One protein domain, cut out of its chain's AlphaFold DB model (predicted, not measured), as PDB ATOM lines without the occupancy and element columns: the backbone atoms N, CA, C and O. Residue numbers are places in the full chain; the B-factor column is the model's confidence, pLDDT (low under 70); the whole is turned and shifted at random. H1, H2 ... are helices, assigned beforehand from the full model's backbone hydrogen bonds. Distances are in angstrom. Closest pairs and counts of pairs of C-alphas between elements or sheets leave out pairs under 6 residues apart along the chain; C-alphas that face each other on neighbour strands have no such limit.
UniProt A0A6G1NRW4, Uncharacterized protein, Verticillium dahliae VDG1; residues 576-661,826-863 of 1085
ATOM      1  N   HIS A 576     119.154  99.578 133.377       66.62
ATOM      2  CA  HIS A 576     120.126 100.115 132.421       66.62
ATOM      3  C   HIS A 576     120.929 101.303 132.982       66.62
ATOM      4  O   HIS A 576     122.096 101.439 132.637       66.62
ATOM      5  N   ILE A 577     120.355 102.119 133.872       70.25
ATOM      6  CA  ILE A 577     121.066 103.184 134.592       70.25
ATOM      7  C   ILE A 577     121.920 102.593 135.722       70.25
ATOM      8  O   ILE A 577     123.061 103.012 135.885       70.25
ATOM      9  N   ASP A 578     121.437 101.569 136.440       67.94
ATOM     10  CA  ASP A 578     122.250 100.864 137.449       67.94
ATOM     11  C   ASP A 578     123.522 100.260 136.829       67.94
ATOM     12  O   ASP A 578     124.606 100.355 137.405       67.94
ATOM     13  N   ILE A 579     123.412  99.683 135.624       70.62
ATOM     14  CA  ILE A 579     124.559  99.178 134.853       70.62
ATOM     15  C   ILE A 579     125.531 100.317 134.506       70.62
ATOM     16  O   ILE A 579     126.735 100.150 134.691       70.62
ATOM     17  N   LYS A 580     125.031 101.479 134.063       77.81
ATOM     18  CA  LYS A 580     125.859 102.665 133.765       77.81
ATOM     19  C   LYS A 580     126.567 103.203 135.014       77.81
ATOM     20  O   LYS A 580     127.768 103.456 134.971       77.81
ATOM     21  N   HIS A 581     125.870 103.286 136.148       77.50
ATOM     22  CA  HIS A 581     126.447 103.680 137.436       77.50
ATOM     23  C   HIS A 581     127.520 102.687 137.916       77.50
ATOM     24  O   HIS A 581     128.594 103.095 138.361       77.50
ATOM     25  N   ALA A 582     127.278 101.380 137.776       75.31
ATOM     26  CA  ALA A 582     128.268 100.350 138.088       75.31
ATOM     27  C   ALA A 582     129.503 100.430 137.170       75.31
ATOM     28  O   ALA A 582     130.624 100.243 137.644       75.31
ATOM     29  N   GLN A 583     129.326 100.755 135.884       79.06
ATOM     30  CA  GLN A 583     130.426 100.985 134.938       79.06
ATOM     31  C   GLN A 583     131.249 102.232 135.300       79.06
ATOM     32  O   GLN A 583     132.467 102.121 135.417       79.06
ATOM     33  N   ALA A 584     130.611 103.373 135.579       81.75
ATOM     34  CA  ALA A 584     131.300 104.581 136.047       81.75
ATOM     35  C   ALA A 584     132.072 104.332 137.358       81.75
ATOM     36  O   ALA A 584     133.260 104.642 137.468       81.75
ATOM     37  N   THR A 585     131.443 103.644 138.320       82.19
ATOM     38  CA  THR A 585     132.085 103.212 139.574       82.19
ATOM     39  C   THR A 585     133.299 102.313 139.306       82.19
ATOM     40  O   THR A 585     134.329 102.443 139.968       82.19
ATOM     41  N   ARG A 586     133.220 101.408 138.320       82.69
ATOM     42  CA  ARG A 586     134.340 100.546 137.912       82.69
ATOM     43  C   ARG A 586     135.498 101.367 137.342       82.69
ATOM     44  O   ARG A 586     136.634 101.124 137.741       82.69
ATOM     45  N   PHE A 587     135.222 102.351 136.485       85.38
ATOM     46  CA  PHE A 587     136.250 103.234 135.922       85.38
ATOM     47  C   PHE A 587     136.928 104.091 137.003       85.38
ATOM     48  O   PHE A 587     138.158 104.120 137.057       85.38
ATOM     49  N   ARG A 588     136.161 104.680 137.936       84.81
ATOM     50  CA  ARG A 588     136.719 105.367 139.118       84.81
ATOM     51  C   ARG A 588     137.631 104.444 139.932       84.81
ATOM     52  O   ARG A 588     138.773 104.803 140.197       84.81
ATOM     53  N   ASN A 589     137.177 103.228 140.256       85.31
ATOM     54  CA  ASN A 589     137.973 102.249 141.008       85.31
ATOM     55  C   ASN A 589     139.294 101.884 140.303       85.31
ATOM     56  O   ASN A 589     140.315 101.733 140.973       85.31
ATOM     57  N   MET A 590     139.296 101.761 138.971       86.19
ATOM     58  CA  MET A 590     140.517 101.507 138.189       86.19
ATOM     59  C   MET A 590     141.512 102.670 138.301       86.19
ATOM     60  O   MET A 590     142.710 102.439 138.444       86.19
ATOM     61  N   ILE A 591     141.036 103.917 138.305       89.12
ATOM     62  CA  ILE A 591     141.897 105.091 138.491       89.12
ATOM     63  C   ILE A 591     142.391 105.211 139.932       89.12
ATOM     64  O   ILE A 591     143.582 105.421 140.131       89.12
ATOM     65  N   THR A 592     141.553 104.962 140.942       87.88
ATOM     66  CA  THR A 592     142.009 104.894 142.342       87.88
ATOM     67  C   THR A 592     143.090 103.821 142.529       87.88
ATOM     68  O   THR A 592     144.046 104.029 143.273       87.88
ATOM     69  N   GLN A 593     142.998 102.690 141.822       88.25
ATOM     70  CA  GLN A 593     144.059 101.678 141.798       88.25
ATOM     71  C   GLN A 593     145.356 102.194 141.150       88.25
ATOM     72  O   GLN A 593     146.433 101.930 141.684       88.25
ATOM     73  N   VAL A 594     145.278 102.980 140.068       89.56
ATOM     74  CA  VAL A 594     146.441 103.677 139.486       89.56
ATOM     75  C   VAL A 594     147.035 104.697 140.466       89.56
ATOM     76  O   VAL A 594     148.248 104.719 140.646       89.56
ATOM     77  N   GLU A 595     146.220 105.488 141.167       88.62
ATOM     78  CA  GLU A 595     146.686 106.439 142.190       88.62
ATOM     79  C   GLU A 595     147.367 105.733 143.373       88.62
ATOM     80  O   GLU A 595     148.390 106.198 143.878       88.62
ATOM     81  N   VAL A 596     146.834 104.590 143.820       86.38
ATOM     82  CA  VAL A 596     147.479 103.726 144.821       86.38
ATOM     83  C   VAL A 596     148.817 103.199 144.287       86.38
ATOM     84  O   VAL A 596     149.826 103.301 144.982       86.38
ATOM     85  N   ALA A 597     148.860 102.676 143.059       87.44
ATOM     86  CA  ALA A 597     150.083 102.144 142.458       87.44
ATOM     87  C   ALA A 597     151.162 103.226 142.272       87.44
ATOM     88  O   ALA A 597     152.324 102.978 142.594       87.44
ATOM     89  N   ASN A 598     150.784 104.433 141.843       89.62
ATOM     90  CA  ASN A 598     151.698 105.561 141.655       89.62
ATOM     91  C   ASN A 598     152.242 106.092 142.991       89.62
ATOM     92  O   ASN A 598     153.425 106.398 143.106       89.62
ATOM     93  N   ARG A 599     151.421 106.114 144.056       85.50
ATOM     94  CA  ARG A 599     151.908 106.420 145.416       85.50
ATOM     95  C   ARG A 599     152.950 105.401 145.895       85.50
ATOM     96  O   ARG A 599     153.910 105.797 146.552       85.50
ATOM     97  N   ARG A 600     152.782 104.113 145.567       84.81
ATOM     98  CA  ARG A 600     153.693 103.021 145.973       84.81
ATOM     99  C   ARG A 600     155.002 102.995 145.184       84.81
ATOM    100  O   ARG A 600     156.049 102.779 145.787       84.81
ATOM    101  N   ALA A 601     154.920 103.180 143.869       86.19
ATOM    102  CA  ALA A 601     156.031 103.166 142.924       86.19
ATOM    103  C   ALA A 601     155.768 104.242 141.849       86.19
ATOM    104  O   ALA A 601     155.068 103.952 140.870       86.19
ATOM    105  N   PRO A 602     156.257 105.483 142.054       87.38
ATOM    106  CA  PRO A 602     155.963 106.608 141.179       87.38
ATOM    107  C   PRO A 602     156.597 106.407 139.808       87.38
ATOM    108  O   PRO A 602     157.785 106.099 139.698       87.38
ATOM    109  N   ARG A 603     155.788 106.575 138.764       87.00
ATOM    110  CA  ARG A 603     156.149 106.272 137.378       87.00
ATOM    111  C   ARG A 603     155.582 107.330 136.452       87.00
ATOM    112  O   ARG A 603     154.377 107.567 136.471       87.00
ATOM    113  N   LYS A 604     156.410 107.829 135.529       87.81
ATOM    114  CA  LYS A 604     155.972 108.778 134.495       87.81
ATOM    115  C   LYS A 604     154.749 108.270 133.717       87.81
ATOM    116  O   LYS A 604     153.828 109.036 133.482       87.81
ATOM    117  N   LEU A 605     154.698 106.976 133.380       89.25
ATOM    118  CA  LEU A 605     153.544 106.379 132.697       89.25
ATOM    119  C   LEU A 605     152.245 106.482 133.517       89.25
ATOM    120  O   LEU A 605     151.179 106.693 132.944       89.25
ATOM    121  N   LEU A 606     152.312 106.333 134.844       91.38
ATOM    122  CA  LEU A 606     151.129 106.468 135.693       91.38
ATOM    123  C   LEU A 606     150.733 107.934 135.887       91.38
ATOM    124  O   LEU A 606     149.541 108.227 135.874       91.38
ATOM    125  N   ASP A 607     151.697 108.851 136.004       91.81
ATOM    126  CA  ASP A 607     151.423 110.294 135.995       91.81
ATOM    127  C   ASP A 607     150.726 110.713 134.685       91.81
ATOM    128  O   ASP A 607     149.659 111.327 134.727       91.81
ATOM    129  N   ASP A 608     151.257 110.276 133.535       89.88
ATOM    130  CA  ASP A 608     150.684 110.480 132.197       89.88
ATOM    131  C   ASP A 608     149.233 109.942 132.112       89.88
ATOM    132  O   ASP A 608     148.352 110.600 131.548       89.88
ATOM    133  N   ILE A 609     148.954 108.756 132.677       93.12
ATOM    134  CA  ILE A 609     147.603 108.161 132.756       93.12
ATOM    135  C   ILE A 609     146.668 109.024 133.614       93.12
ATOM    136  O   ILE A 609     145.547 109.313 133.196       93.12
ATOM    137  N   LEU A 610     147.108 109.444 134.803       93.25
ATOM    138  CA  LEU A 610     146.292 110.238 135.724       93.25
ATOM    139  C   LEU A 610     145.978 111.628 135.157       93.25
ATOM    140  O   LEU A 610     144.850 112.105 135.295       93.25
ATOM    141  N   GLU A 611     146.937 112.261 134.477       93.19
ATOM    142  CA  GLU A 611     146.721 113.526 133.773       93.19
ATOM    143  C   GLU A 611     145.724 113.360 132.617       93.19
ATOM    144  O   GLU A 611     144.745 114.104 132.537       93.19
ATOM    145  N   ASN A 612     145.895 112.346 131.761       91.50
ATOM    146  CA  ASN A 612     144.995 112.140 130.621       91.50
ATOM    147  C   ASN A 612     143.579 111.719 131.049       91.50
ATOM    148  O   ASN A 612     142.615 112.130 130.405       91.50
ATOM    149  N   PHE A 613     143.419 110.990 132.160       92.31
ATOM    150  CA  PHE A 613     142.100 110.731 132.748       92.31
ATOM    151  C   PHE A 613     141.419 112.020 133.232       92.31
ATOM    152  O   PHE A 613     140.246 112.240 132.922       92.31
ATOM    153  N   ARG A 614     142.147 112.903 133.936       91.81
ATOM    154  CA  ARG A 614     141.626 114.216 134.365       91.81
ATOM    155  C   ARG A 614     141.223 115.079 133.172       91.81
ATOM    156  O   ARG A 614     140.109 115.590 133.163       91.81
ATOM    157  N   LEU A 615     142.057 115.153 132.131       90.50
ATOM    158  CA  LEU A 615     141.718 115.836 130.876       90.50
ATOM    159  C   LEU A 615     140.459 115.241 130.225       90.50
ATOM    160  O   LEU A 615     139.598 115.992 129.775       90.50
ATOM    161  N   GLY A 616     140.311 113.913 130.237       87.25
ATOM    162  CA  GLY A 616     139.112 113.225 129.752       87.25
ATOM    163  C   GLY A 616     137.840 113.591 130.524       87.25
ATOM    164  O   GLY A 616     136.778 113.695 129.909       87.25
ATOM    165  N   CYS A 617     137.947 113.816 131.838       87.44
ATOM    166  CA  CYS A 617     136.835 114.234 132.701       87.44
ATOM    167  C   CYS A 617     136.498 115.728 132.549       87.44
ATOM    168  O   CYS A 617     135.333 116.100 132.455       87.44
ATOM    169  N   GLU A 618     137.507 116.595 132.491       87.06
ATOM    170  CA  GLU A 618     137.330 118.049 132.343       87.06
ATOM    171  C   GLU A 618     136.950 118.469 130.908       87.06
ATOM    172  O   GLU A 618     136.725 119.650 130.643       87.06
ATOM    173  N   VAL A 619     136.884 117.514 129.968       75.19
ATOM    174  CA  VAL A 619     136.769 117.753 128.513       75.19
ATOM    175  C   VAL A 619     137.896 118.681 128.014       75.19
ATOM    176  O   VAL A 619     137.738 119.497 127.100       75.19
ATOM    177  N   GLY A 620     139.064 118.558 128.648       76.56
ATOM    178  CA  GLY A 620     140.301 119.218 128.259       76.56
ATOM    179  C   GLY A 620     140.851 118.627 126.962       76.56
ATOM    180  O   GLY A 620     140.556 117.493 126.597       76.56
ATOM    181  N   LYS A 621     141.678 119.390 126.245       81.38
ATOM    182  CA  LYS A 621     142.339 118.880 125.037       81.38
ATOM    183  C   LYS A 621     143.579 118.072 125.438       81.38
ATOM    184  O   LYS A 621     144.478 118.673 126.029       81.38
ATOM    185  N   PRO A 622     143.662 116.766 125.123       85.88
ATOM    186  CA  PRO A 622     144.879 115.997 125.323       85.88
ATOM    187  C   PRO A 622     145.943 116.395 124.288       85.88
ATOM    188  O   PRO A 622     145.700 117.212 123.393       85.88
ATOM    189  N   ALA A 623     147.139 115.825 124.424       85.38
ATOM    190  CA  ALA A 623     148.237 116.044 123.487       85.38
ATOM    191  C   ALA A 623     147.870 115.608 122.050       85.38
ATOM    192  O   ALA A 623     146.995 114.767 121.837       85.38
ATOM    193  N   GLN A 624     148.533 116.204 121.050       81.62
ATOM    194  CA  GLN A 624     148.171 116.024 119.636       81.62
ATOM    195  C   GLN A 624     148.283 114.564 119.169       81.62
ATOM    196  O   GLN A 624     147.465 114.117 118.377       81.62
ATOM    197  N   ASP A 625     149.240 113.805 119.704       81.94
ATOM    198  CA  ASP A 625     149.404 112.377 119.427       81.94
ATOM    199  C   ASP A 625     148.200 111.545 119.908       81.94
ATOM    200  O   ASP A 625     147.720 110.670 119.187       81.94
ATOM    201  N   VAL A 626     147.662 111.864 121.090       84.75
ATOM    202  CA  VAL A 626     146.430 111.264 121.629       84.75
ATOM    203  C   VAL A 626     145.206 111.678 120.803       84.75
ATOM    204  O   VAL A 626     144.348 110.842 120.525       84.75
ATOM    205  N   LEU A 627     145.121 112.939 120.362       85.00
ATOM    206  CA  LEU A 627     144.045 113.400 119.472       85.00
ATOM    207  C   LEU A 627     144.051 112.649 118.131       85.00
ATOM    208  O   LEU A 627     143.011 112.138 117.720       85.00
ATOM    209  N   ASP A 628     145.213 112.525 117.490       82.69
ATOM    210  CA  ASP A 628     145.370 111.840 116.202       82.69
ATOM    211  C   ASP A 628     145.039 110.334 116.301       82.69
ATOM    212  O   ASP A 628     144.552 109.730 115.339       82.69
ATOM    213  N   GLU A 629     145.284 109.712 117.459       83.31
ATOM    214  CA  GLU A 629     144.878 108.338 117.779       83.31
ATOM    215  C   GLU A 629     143.352 108.212 117.940       83.31
ATOM    216  O   GLU A 629     142.734 107.334 117.330       83.31
ATOM    217  N   LEU A 630     142.721 109.113 118.702       85.12
ATOM    218  CA  LEU A 630     141.265 109.141 118.891       85.12
ATOM    219  C   LEU A 630     140.527 109.372 117.564       85.12
ATOM    220  O   LEU A 630     139.582 108.644 117.256       85.12
ATOM    221  N   ASP A 631     140.990 110.317 116.745       83.50
ATOM    222  CA  ASP A 631     140.431 110.592 115.415       83.50
ATOM    223  C   ASP A 631     140.654 109.437 114.427       83.50
ATOM    224  O   ASP A 631     139.878 109.276 113.480       83.50
ATOM    225  N   ARG A 632     141.679 108.597 114.632       82.06
ATOM    226  CA  ARG A 632     141.839 107.351 113.870       82.06
ATOM    227  C   ARG A 632     140.788 106.329 114.279       82.06
ATOM    228  O   ARG A 632     140.053 105.869 113.414       82.06
ATOM    229  N   GLN A 633     140.656 106.052 115.577       82.12
ATOM    230  CA  GLN A 633     139.659 105.111 116.110       82.12
ATOM    231  C   GLN A 633     138.222 105.528 115.759       82.12
ATOM    232  O   GLN A 633     137.362 104.679 115.549       82.12
ATOM    233  N   LYS A 634     137.969 106.835 115.634       81.50
ATOM    234  CA  LYS A 634     136.678 107.395 115.222       81.50
ATOM    235  C   LYS A 634     136.270 107.075 113.783       81.50
ATOM    236  O   LYS A 634     135.077 107.056 113.497       81.50
ATOM    237  N   LYS A 635     137.217 106.808 112.878       77.69
ATOM    238  CA  LYS A 635     136.909 106.436 111.481       77.69
ATOM    239  C   LYS A 635     136.306 105.038 111.363       77.69
ATOM    240  O   LYS A 635     135.558 104.792 110.423       77.69
ATOM    241  N   ASP A 636     136.601 104.173 112.330       73.56
ATOM    242  CA  ASP A 636     136.155 102.779 112.362       73.56
ATOM    243  C   ASP A 636     134.849 102.594 113.166       73.56
ATOM    244  O   ASP A 636     134.367 101.470 113.318       73.56
ATOM    245  N   LEU A 637     134.271 103.681 113.701       75.50
ATOM    246  CA  LEU A 637     133.085 103.656 114.567       75.50
ATOM    247  C   LEU A 637     131.778 103.989 113.819       75.50
ATOM    248  O   LEU A 637     131.787 104.771 112.865       75.50
ATOM    249  N   PRO A 638     130.625 103.448 114.266       71.50
ATOM    250  CA  PRO A 638     129.318 103.802 113.720       71.50
ATOM    251  C   PRO A 638     128.991 105.294 113.876       71.50
ATOM    252  O   PRO A 638     129.332 105.934 114.874       71.50
ATOM    253  N   THR A 639     128.258 105.847 112.906       62.41
ATOM    254  CA  THR A 639     127.862 107.263 112.875       62.41
ATOM    255  C   THR A 639     127.075 107.669 114.126       62.41
ATOM    256  O   THR A 639     125.880 107.398 114.229       62.41
ATOM    257  N   GLY A 640     127.733 108.380 115.044       60.88
ATOM    258  CA  GLY A 640     127.127 108.925 116.263       60.88
ATOM    259  C   GLY A 640     127.952 108.686 117.529       60.88
ATOM    260  O   GLY A 640     127.821 109.456 118.477       60.88
ATOM    261  N   GLU A 641     128.836 107.686 117.543       67.81
ATOM    262  CA  GLU A 641     129.705 107.425 118.694       67.81
ATOM    263  C   GLU A 641     130.907 108.385 118.716       67.81
ATOM    264  O   GLU A 641     131.586 108.605 117.711       67.81
ATOM    265  N   ALA A 642     131.166 108.997 119.877       69.50
ATOM    266  CA  ALA A 642     132.275 109.939 120.050       69.50
ATOM    267  C   ALA A 642     133.620 109.231 120.282       69.50
ATOM    268  O   ALA A 642     134.652 109.714 119.817       69.50
ATOM    269  N   TYR A 643     133.591 108.094 120.985       79.88
ATOM    270  CA  TYR A 643     134.750 107.308 121.399       79.88
ATOM    271  C   TYR A 643     134.428 105.818 121.323       79.88
ATOM    272  O   TYR A 643     133.282 105.421 121.522       79.88
ATOM    273  N   ARG A 644     135.453 104.984 121.117       82.12
ATOM    274  CA  ARG A 644     135.307 103.523 121.166       82.12
ATOM    275  C   ARG A 644     134.845 103.095 122.573       82.12
ATOM    276  O   ARG A 644     135.395 103.614 123.553       82.12
ATOM    277  N   PRO A 645     133.876 102.170 122.708       82.19
ATOM    278  CA  PRO A 645     133.484 101.632 124.008       82.19
ATOM    279  C   PRO A 645     134.640 100.869 124.668       82.19
ATOM    280  O   PRO A 645     135.421 100.194 123.993       82.19
ATOM    281  N   ILE A 646     134.738 100.970 125.997       84.69
ATOM    282  CA  ILE A 646     135.779 100.307 126.795       84.69
ATOM    283  C   ILE A 646     135.539  98.791 126.796       84.69
ATOM    284  O   ILE A 646     134.537  98.305 127.323       84.69
ATOM    285  N   SER A 647     136.470  98.041 126.212       83.25
ATOM    286  CA  SER A 647     136.409  96.583 126.074       83.25
ATOM    287  C   SER A 647     136.881  95.845 127.340       83.25
ATOM    288  O   SER A 647     137.523  96.449 128.205       83.25
ATOM    289  N   PRO A 648     136.609  94.532 127.485       77.75
ATOM    290  CA  PRO A 648     137.212  93.715 128.543       77.75
ATOM    291  C   PRO A 648     138.750  93.757 128.524       77.75
ATOM    292  O   PRO A 648     139.365  93.851 129.585       77.75
ATOM    293  N   ASP A 649     139.360  93.801 127.337       79.19
ATOM    294  CA  ASP A 649     140.815  93.886 127.168       79.19
ATOM    295  C   ASP A 649     141.372  95.205 127.723       79.19
ATOM    296  O   ASP A 649     142.377  95.207 128.430       79.19
ATOM    297  N   ASP A 650     140.688  96.332 127.486       84.56
ATOM    298  CA  ASP A 650     141.057  97.629 128.073       84.56
ATOM    299  C   ASP A 650     141.063  97.567 129.621       84.56
ATOM    300  O   ASP A 650     141.922  98.167 130.272       84.56
ATOM    301  N   HIS A 651     140.147  96.799 130.234       81.56
ATOM    302  CA  HIS A 651     140.154  96.576 131.687       81.56
ATOM    303  C   HIS A 651     141.330  95.693 132.129       81.56
ATOM    304  O   HIS A 651     141.933  95.963 133.170       81.56
ATOM    305  N   HIS A 652     141.663  94.654 131.354       84.94
ATOM    306  CA  HIS A 652     142.814  93.791 131.620       84.94
ATOM    307  C   HIS A 652     144.120  94.597 131.614       84.94
ATOM    308  O   HIS A 652     144.880  94.527 132.579       84.94
ATOM    309  N   TRP A 653     144.348  95.429 130.593       84.50
ATOM    310  CA  TRP A 653     145.552  96.261 130.490       84.50
ATOM    311  C   TRP A 653     145.678  97.278 131.634       84.50
ATOM    312  O   TRP A 653     146.754  97.437 132.210       84.50
ATOM    313  N   MET A 654     144.574  97.901 132.060       86.50
ATOM    314  CA  MET A 654     144.585  98.778 133.241       86.50
ATOM    315  C   MET A 654     144.870  98.019 134.549       86.50
ATOM    316  O   MET A 654     145.612  98.524 135.389       86.50
ATOM    317  N   ARG A 655     144.350  96.792 134.729       86.25
ATOM    318  CA  ARG A 655     144.696  95.924 135.879       86.25
ATOM    319  C   ARG A 655     146.168  95.487 135.825       86.25
ATOM    320  O   ARG A 655     146.806  95.369 136.867       86.25
ATOM    321  N   PHE A 656     146.712  95.285 134.625       87.56
ATOM    322  CA  PHE A 656     148.093  94.869 134.388       87.56
ATOM    323  C   PHE A 656     149.118  95.954 134.761       87.56
ATOM    324  O   PHE A 656     150.049  95.673 135.516       87.56
ATOM    325  N   VAL A 657     148.945  97.205 134.307       86.88
ATOM    326  CA  VAL A 657     149.907  98.300 134.588       86.88
ATOM    327  C   VAL A 657     149.963  98.689 136.079       86.88
ATOM    328  O   VAL A 657     150.996  99.137 136.586       86.88
ATOM    329  N   VAL A 658     148.872  98.445 136.808       86.69
ATOM    330  CA  VAL A 658     148.745  98.591 138.272       86.69
ATOM    331  C   VAL A 658     149.500  97.498 139.053       86.69
ATOM    332  O   VAL A 658     149.713  97.650 140.256       86.69
ATOM    333  N   GLY A 659     149.929  96.418 138.390       85.19
ATOM    334  CA  GLY A 659     150.584  95.264 139.008       85.19
ATOM    335  C   GLY A 659     151.862  95.581 139.811       85.19
ATOM    336  O   GLY A 659     152.443  96.666 139.693       85.19
ATOM    337  N   PRO A 660     152.324  94.630 140.645       83.25
ATOM    338  CA  PRO A 660     153.505  94.823 141.480       83.25
ATOM    339  C   PRO A 660     154.759  95.072 140.628       83.25
ATOM    340  O   PRO A 660     155.004  94.384 139.639       83.25
ATOM    341  N   SER A 661     155.557  96.059 141.036       84.38
ATOM    342  CA  SER A 661     156.914  96.282 140.517       84.38
ATOM    343  C   SER A 661     157.930  95.476 141.336       84.38
ATOM    344  O   SER A 661     157.656  95.142 142.488       84.38
ATOM    345  N   HIS A 826     159.333 101.984 121.683       68.25
ATOM    346  CA  HIS A 826     158.450 101.022 122.339       68.25
ATOM    347  C   HIS A 826     157.706 101.668 123.530       68.25
ATOM    348  O   HIS A 826     156.483 101.568 123.622       68.25
ATOM    349  N   GLU A 827     158.431 102.420 124.362       72.12
ATOM    350  CA  GLU A 827     157.893 103.174 125.500       72.12
ATOM    351  C   GLU A 827     156.891 104.260 125.076       72.12
ATOM    352  O   GLU A 827     155.844 104.412 125.703       72.12
ATOM    353  N   GLU A 828     157.154 104.982 123.981       76.62
ATOM    354  CA  GLU A 828     156.228 105.985 123.433       76.62
ATOM    355  C   GLU A 828     154.915 105.359 122.951       76.62
ATOM    356  O   GLU A 828     153.853 105.940 123.168       76.62
ATOM    357  N   ARG A 829     154.959 104.160 122.350       77.12
ATOM    358  CA  ARG A 829     153.751 103.423 121.928       77.12
ATOM    359  C   ARG A 829     152.945 102.916 123.116       77.12
ATOM    360  O   ARG A 829     151.725 103.072 123.118       77.12
ATOM    361  N   VAL A 830     153.615 102.355 124.128       80.50
ATOM    362  CA  VAL A 830     152.987 101.971 125.403       80.50
ATOM    363  C   VAL A 830     152.313 103.191 126.031       80.50
ATOM    364  O   VAL A 830     151.112 103.159 126.297       80.50
ATOM    365  N   SER A 831     153.049 104.294 126.192       84.81
ATOM    366  CA  SER A 831     152.528 105.539 126.760       84.81
ATOM    367  C   SER A 831     151.349 106.090 125.954       84.81
ATOM    368  O   SER A 831     150.321 106.410 126.542       84.81
ATOM    369  N   LEU A 832     151.428 106.147 124.620       86.50
ATOM    370  CA  LEU A 832     150.324 106.624 123.778       86.50
ATOM    371  C   LEU A 832     149.056 105.765 123.925       86.50
ATOM    372  O   LEU A 832     147.960 106.314 124.056       86.50
ATOM    373  N   ALA A 833     149.193 104.436 123.950       86.44
ATOM    374  CA  ALA A 833     148.064 103.523 124.120       86.44
ATOM    375  C   ALA A 833     147.364 103.731 125.475       86.44
ATOM    376  O   ALA A 833     146.141 103.892 125.522       86.44
ATOM    377  N   TYR A 834     148.132 103.810 126.567       90.94
ATOM    378  CA  TYR A 834     147.583 104.042 127.905       90.94
ATOM    379  C   TYR A 834     147.038 105.463 128.101       90.94
ATOM    380  O   TYR A 834     145.965 105.604 128.682       90.94
ATOM    381  N   ARG A 835     147.693 106.509 127.575       91.56
ATOM    382  CA  ARG A 835     147.179 107.895 127.603       91.56
ATOM    383  C   ARG A 835     145.841 108.009 126.869       91.56
ATOM    384  O   ARG A 835     144.888 108.570 127.406       91.56
ATOM    385  N   THR A 836     145.734 107.397 125.689       89.75
ATOM    386  CA  THR A 836     144.483 107.338 124.915       89.75
ATOM    387  C   THR A 836     143.388 106.575 125.661       89.75
ATOM    388  O   THR A 836     142.243 107.027 125.721       89.75
ATOM    389  N   LEU A 837     143.716 105.431 126.270       91.38
ATOM    390  CA  LEU A 837     142.767 104.675 127.084       91.38
ATOM    391  C   LEU A 837     142.299 105.477 128.309       91.38
ATOM    392  O   LEU A 837     141.095 105.557 128.544       91.38
ATOM    393  N   ALA A 838     143.214 106.114 129.036       91.38
ATOM    394  CA  ALA A 838     142.909 106.939 130.199       91.38
ATOM    395  C   ALA A 838     141.982 108.113 129.853       91.38
ATOM    396  O   ALA A 838     140.988 108.335 130.543       91.38
ATOM    397  N   TYR A 839     142.243 108.802 128.738       92.00
ATOM    398  CA  TYR A 839     141.374 109.869 128.246       92.00
ATOM    399  C   TYR A 839     139.959 109.358 127.922       92.00
ATOM    400  O   TYR A 839     138.975 109.917 128.410       92.00
ATOM    401  N   ARG A 840     139.838 108.241 127.179       90.75
ATOM    402  CA  ARG A 840     138.529 107.609 126.899       90.75
ATOM    403  C   ARG A 840     137.807 107.206 128.186       90.75
ATOM    404  O   ARG A 840     136.604 107.426 128.278       90.75
ATOM    405  N   LEU A 841     138.513 106.640 129.170       90.31
ATOM    406  CA  LEU A 841     137.947 106.281 130.477       90.31
ATOM    407  C   LEU A 841     137.384 107.511 131.199       90.31
ATOM    408  O   LEU A 841     136.264 107.444 131.702       90.31
ATOM    409  N   GLY A 842     138.109 108.633 131.209       89.88
ATOM    410  CA  GLY A 842     137.643 109.884 131.815       89.88
ATOM    411  C   GLY A 842     136.381 110.421 131.145       89.88
ATOM    412  O   GLY A 842     135.372 110.659 131.809       89.88
ATOM    413  N   SER A 843     136.388 110.514 129.813       89.81
ATOM    414  CA  SER A 843     135.222 110.996 129.066       89.81
ATOM    415  C   SER A 843     134.009 110.071 129.196       89.81
ATOM    416  O   SER A 843     132.897 110.559 129.386       89.81
ATOM    417  N   TRP A 844     134.192 108.745 129.160       88.69
ATOM    418  CA  TRP A 844     133.099 107.798 129.407       88.69
ATOM    419  C   TRP A 844     132.562 107.883 130.839       88.69
ATOM    420  O   TRP A 844     131.352 107.787 131.024       88.69
ATOM    421  N   THR A 845     133.423 108.103 131.836       89.31
ATOM    422  CA  THR A 845     133.009 108.276 133.239       89.31
ATOM    423  C   THR A 845     132.047 109.459 133.373       89.31
ATOM    424  O   THR A 845     130.945 109.287 133.883       89.31
ATOM    425  N   VAL A 846     132.391 110.620 132.802       89.12
ATOM    426  CA  VAL A 846     131.536 111.822 132.841       89.12
ATOM    427  C   VAL A 846     130.249 111.672 132.023       89.12
ATOM    428  O   VAL A 846     129.197 112.133 132.465       89.12
ATOM    429  N   ILE A 847     130.288 111.001 130.867       87.81
ATOM    430  CA  ILE A 847     129.074 110.710 130.080       87.81
ATOM    431  C   ILE A 847     128.105 109.842 130.895       87.81
ATOM    432  O   ILE A 847     126.938 110.199 131.043       87.81
ATOM    433  N   LEU A 848     128.592 108.730 131.454       85.94
ATOM    434  CA  LEU A 848     127.775 107.798 132.233       85.94
ATOM    435  C   LEU A 848     127.235 108.448 133.512       85.94
ATOM    436  O   LEU A 848     126.076 108.238 133.860       85.94
ATOM    437  N   GLU A 849     128.043 109.257 134.196       85.75
ATOM    438  CA  GLU A 849     127.623 109.984 135.397       85.75
ATOM    439  C   GLU A 849     126.579 111.053 135.078       85.75
ATOM    440  O   GLU A 849     125.563 111.104 135.764       85.75
ATOM    441  N   GLY A 850     126.733 111.817 133.993       84.56
ATOM    442  CA  GLY A 850     125.717 112.778 133.555       84.56
ATOM    443  C   GLY A 850     124.382 112.117 133.181       84.56
ATOM    444  O   GLY A 850     123.313 112.634 133.514       84.56
ATOM    445  N   GLU A 851     124.409 110.944 132.542       84.44
ATOM    446  CA  GLU A 851     123.206 110.144 132.262       84.44
ATOM    447  C   GLU A 851     122.554 109.583 133.540       84.44
ATOM    448  O   GLU A 851     121.329 109.499 133.639       84.44
ATOM    449  N   VAL A 852     123.359 109.213 134.539       80.94
ATOM    450  CA  VAL A 852     122.876 108.742 135.844       80.94
ATOM    451  C   VAL A 852     122.281 109.901 136.654       80.94
ATOM    452  O   VAL A 852     121.173 109.776 137.174       80.94
ATOM    453  N   GLU A 853     122.962 111.046 136.731       81.75
ATOM    454  CA  GLU A 853     122.497 112.250 137.429       81.75
ATOM    455  C   GLU A 853     121.216 112.819 136.816       81.75
ATOM    456  O   GLU A 853     120.305 113.194 137.554       81.75
ATOM    457  N   THR A 854     121.099 112.844 135.485       82.94
ATOM    458  CA  THR A 854     119.863 113.271 134.806       82.94
ATOM    459  C   THR A 854     118.703 112.321 135.099       82.94
ATOM    460  O   THR A 854     117.632 112.792 135.482       82.94
ATOM    461  N   ALA A 855     118.915 111.001 135.057       73.69
ATOM    462  CA  ALA A 855     117.901 110.025 135.463       73.69
ATOM    463  C   ALA A 855     117.489 110.179 136.945       73.69
ATOM    464  O   ALA A 855     116.299 110.135 137.271       73.69
ATOM    465  N   TYR A 856     118.438 110.424 137.855       71.12
ATOM    466  CA  TYR A 856     118.133 110.721 139.260       71.12
ATOM    467  C   TYR A 856     117.402 112.060 139.440       71.12
ATOM    468  O   TYR A 856     116.494 112.146 140.268       71.12
ATOM    469  N   ALA A 857     117.740 113.095 138.668       75.12
ATOM    470  CA  ALA A 857     117.052 114.384 138.698       75.12
ATOM    471  C   ALA A 857     115.605 114.268 138.190       75.12
ATOM    472  O   ALA A 857     114.697 114.845 138.795       75.12
ATOM    473  N   GLU A 858     115.361 113.467 137.149       71.75
ATOM    474  CA  GLU A 858     114.015 113.133 136.676       71.75
ATOM    475  C   GLU A 858     113.209 112.357 137.727       71.75
ATOM    476  O   GLU A 858     112.038 112.674 137.950       71.75
ATOM    477  N   LEU A 859     113.813 111.378 138.410       64.81
ATOM    478  CA  LEU A 859     113.176 110.648 139.516       64.81
ATOM    479  C   LEU A 859     112.866 111.569 140.707       64.81
ATOM    480  O   LEU A 859     111.781 111.496 141.291       64.81
ATOM    481  N   LYS A 860     113.777 112.488 141.040       66.06
ATOM    482  CA  LYS A 860     113.582 113.494 142.091       66.06
ATOM    483  C   LYS A 860     112.427 114.439 141.753       66.06
ATOM    484  O   LYS A 860     111.535 114.634 142.578       66.06
ATOM    485  N   ALA A 861     112.377 114.940 140.518       65.88
ATOM    486  CA  ALA A 861     111.283 115.768 140.007       65.88
ATOM    487  C   ALA A 861     109.924 115.035 139.974       65.88
ATOM    488  O   ALA A 861     108.876 115.677 140.028       65.88
ATOM    489  N   GLN A 862     109.925 113.698 139.938       61.38
ATOM    490  CA  GLN A 862     108.729 112.852 140.050       61.38
ATOM    491  C   GLN A 862     108.264 112.609 141.502       61.38
ATOM    492  O   GLN A 862     107.274 111.909 141.713       61.38
ATOM    493  N   GLY A 863     108.916 113.219 142.500       53.59
ATOM    494  CA  GLY A 863     108.466 113.217 143.896       53.59
ATOM    495  C   GLY A 863     109.152 112.198 144.811       53.59
ATOM    496  O   GLY A 863     108.650 111.951 145.904       53.59
TER     497      GLY A 863
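This is residues 576 to 661 and 826 to 863 of the 1085 residues of an uncharacterized protein of Verticillium dahliae VDG1 (UniProt A0A6G1NRW4). H1 and H2, a hairpin, pack on long helix H5 as a bundle; H3 packs on H5. Residues 857 to 863 stick out. The printed part is all helix and compact: 124 residues with five named helices, H1 to H5, radius of gyration of the C-alphas 15.5 A, spans 54 by 36 by 25 A.

Start at H1, residues 576 to 600, a hairpin with H2, residues 604 to 618. The hub, H5, residues 826 to 861, touches both and H3, residues 624 to 636; its closest C-alphas with H2 are of Gly 842 and Gly 616, 4.2 A apart. H4, residues 648 to 657, is close to H1 but not clearly touching. Every O i to N i+4 pair is within hydrogen-bond range except in H3, 7 of 9.

Find C-alpha 576 (120.126, 100.115, 132.421), where H1 begins; H5 runs 52.5 A to C-alpha 861 (111.283, 115.768, 140.007).

Residues 662 to 825 are cut out, a gap of 18.8 A; pLDDT is under 70 in 12 printed residues.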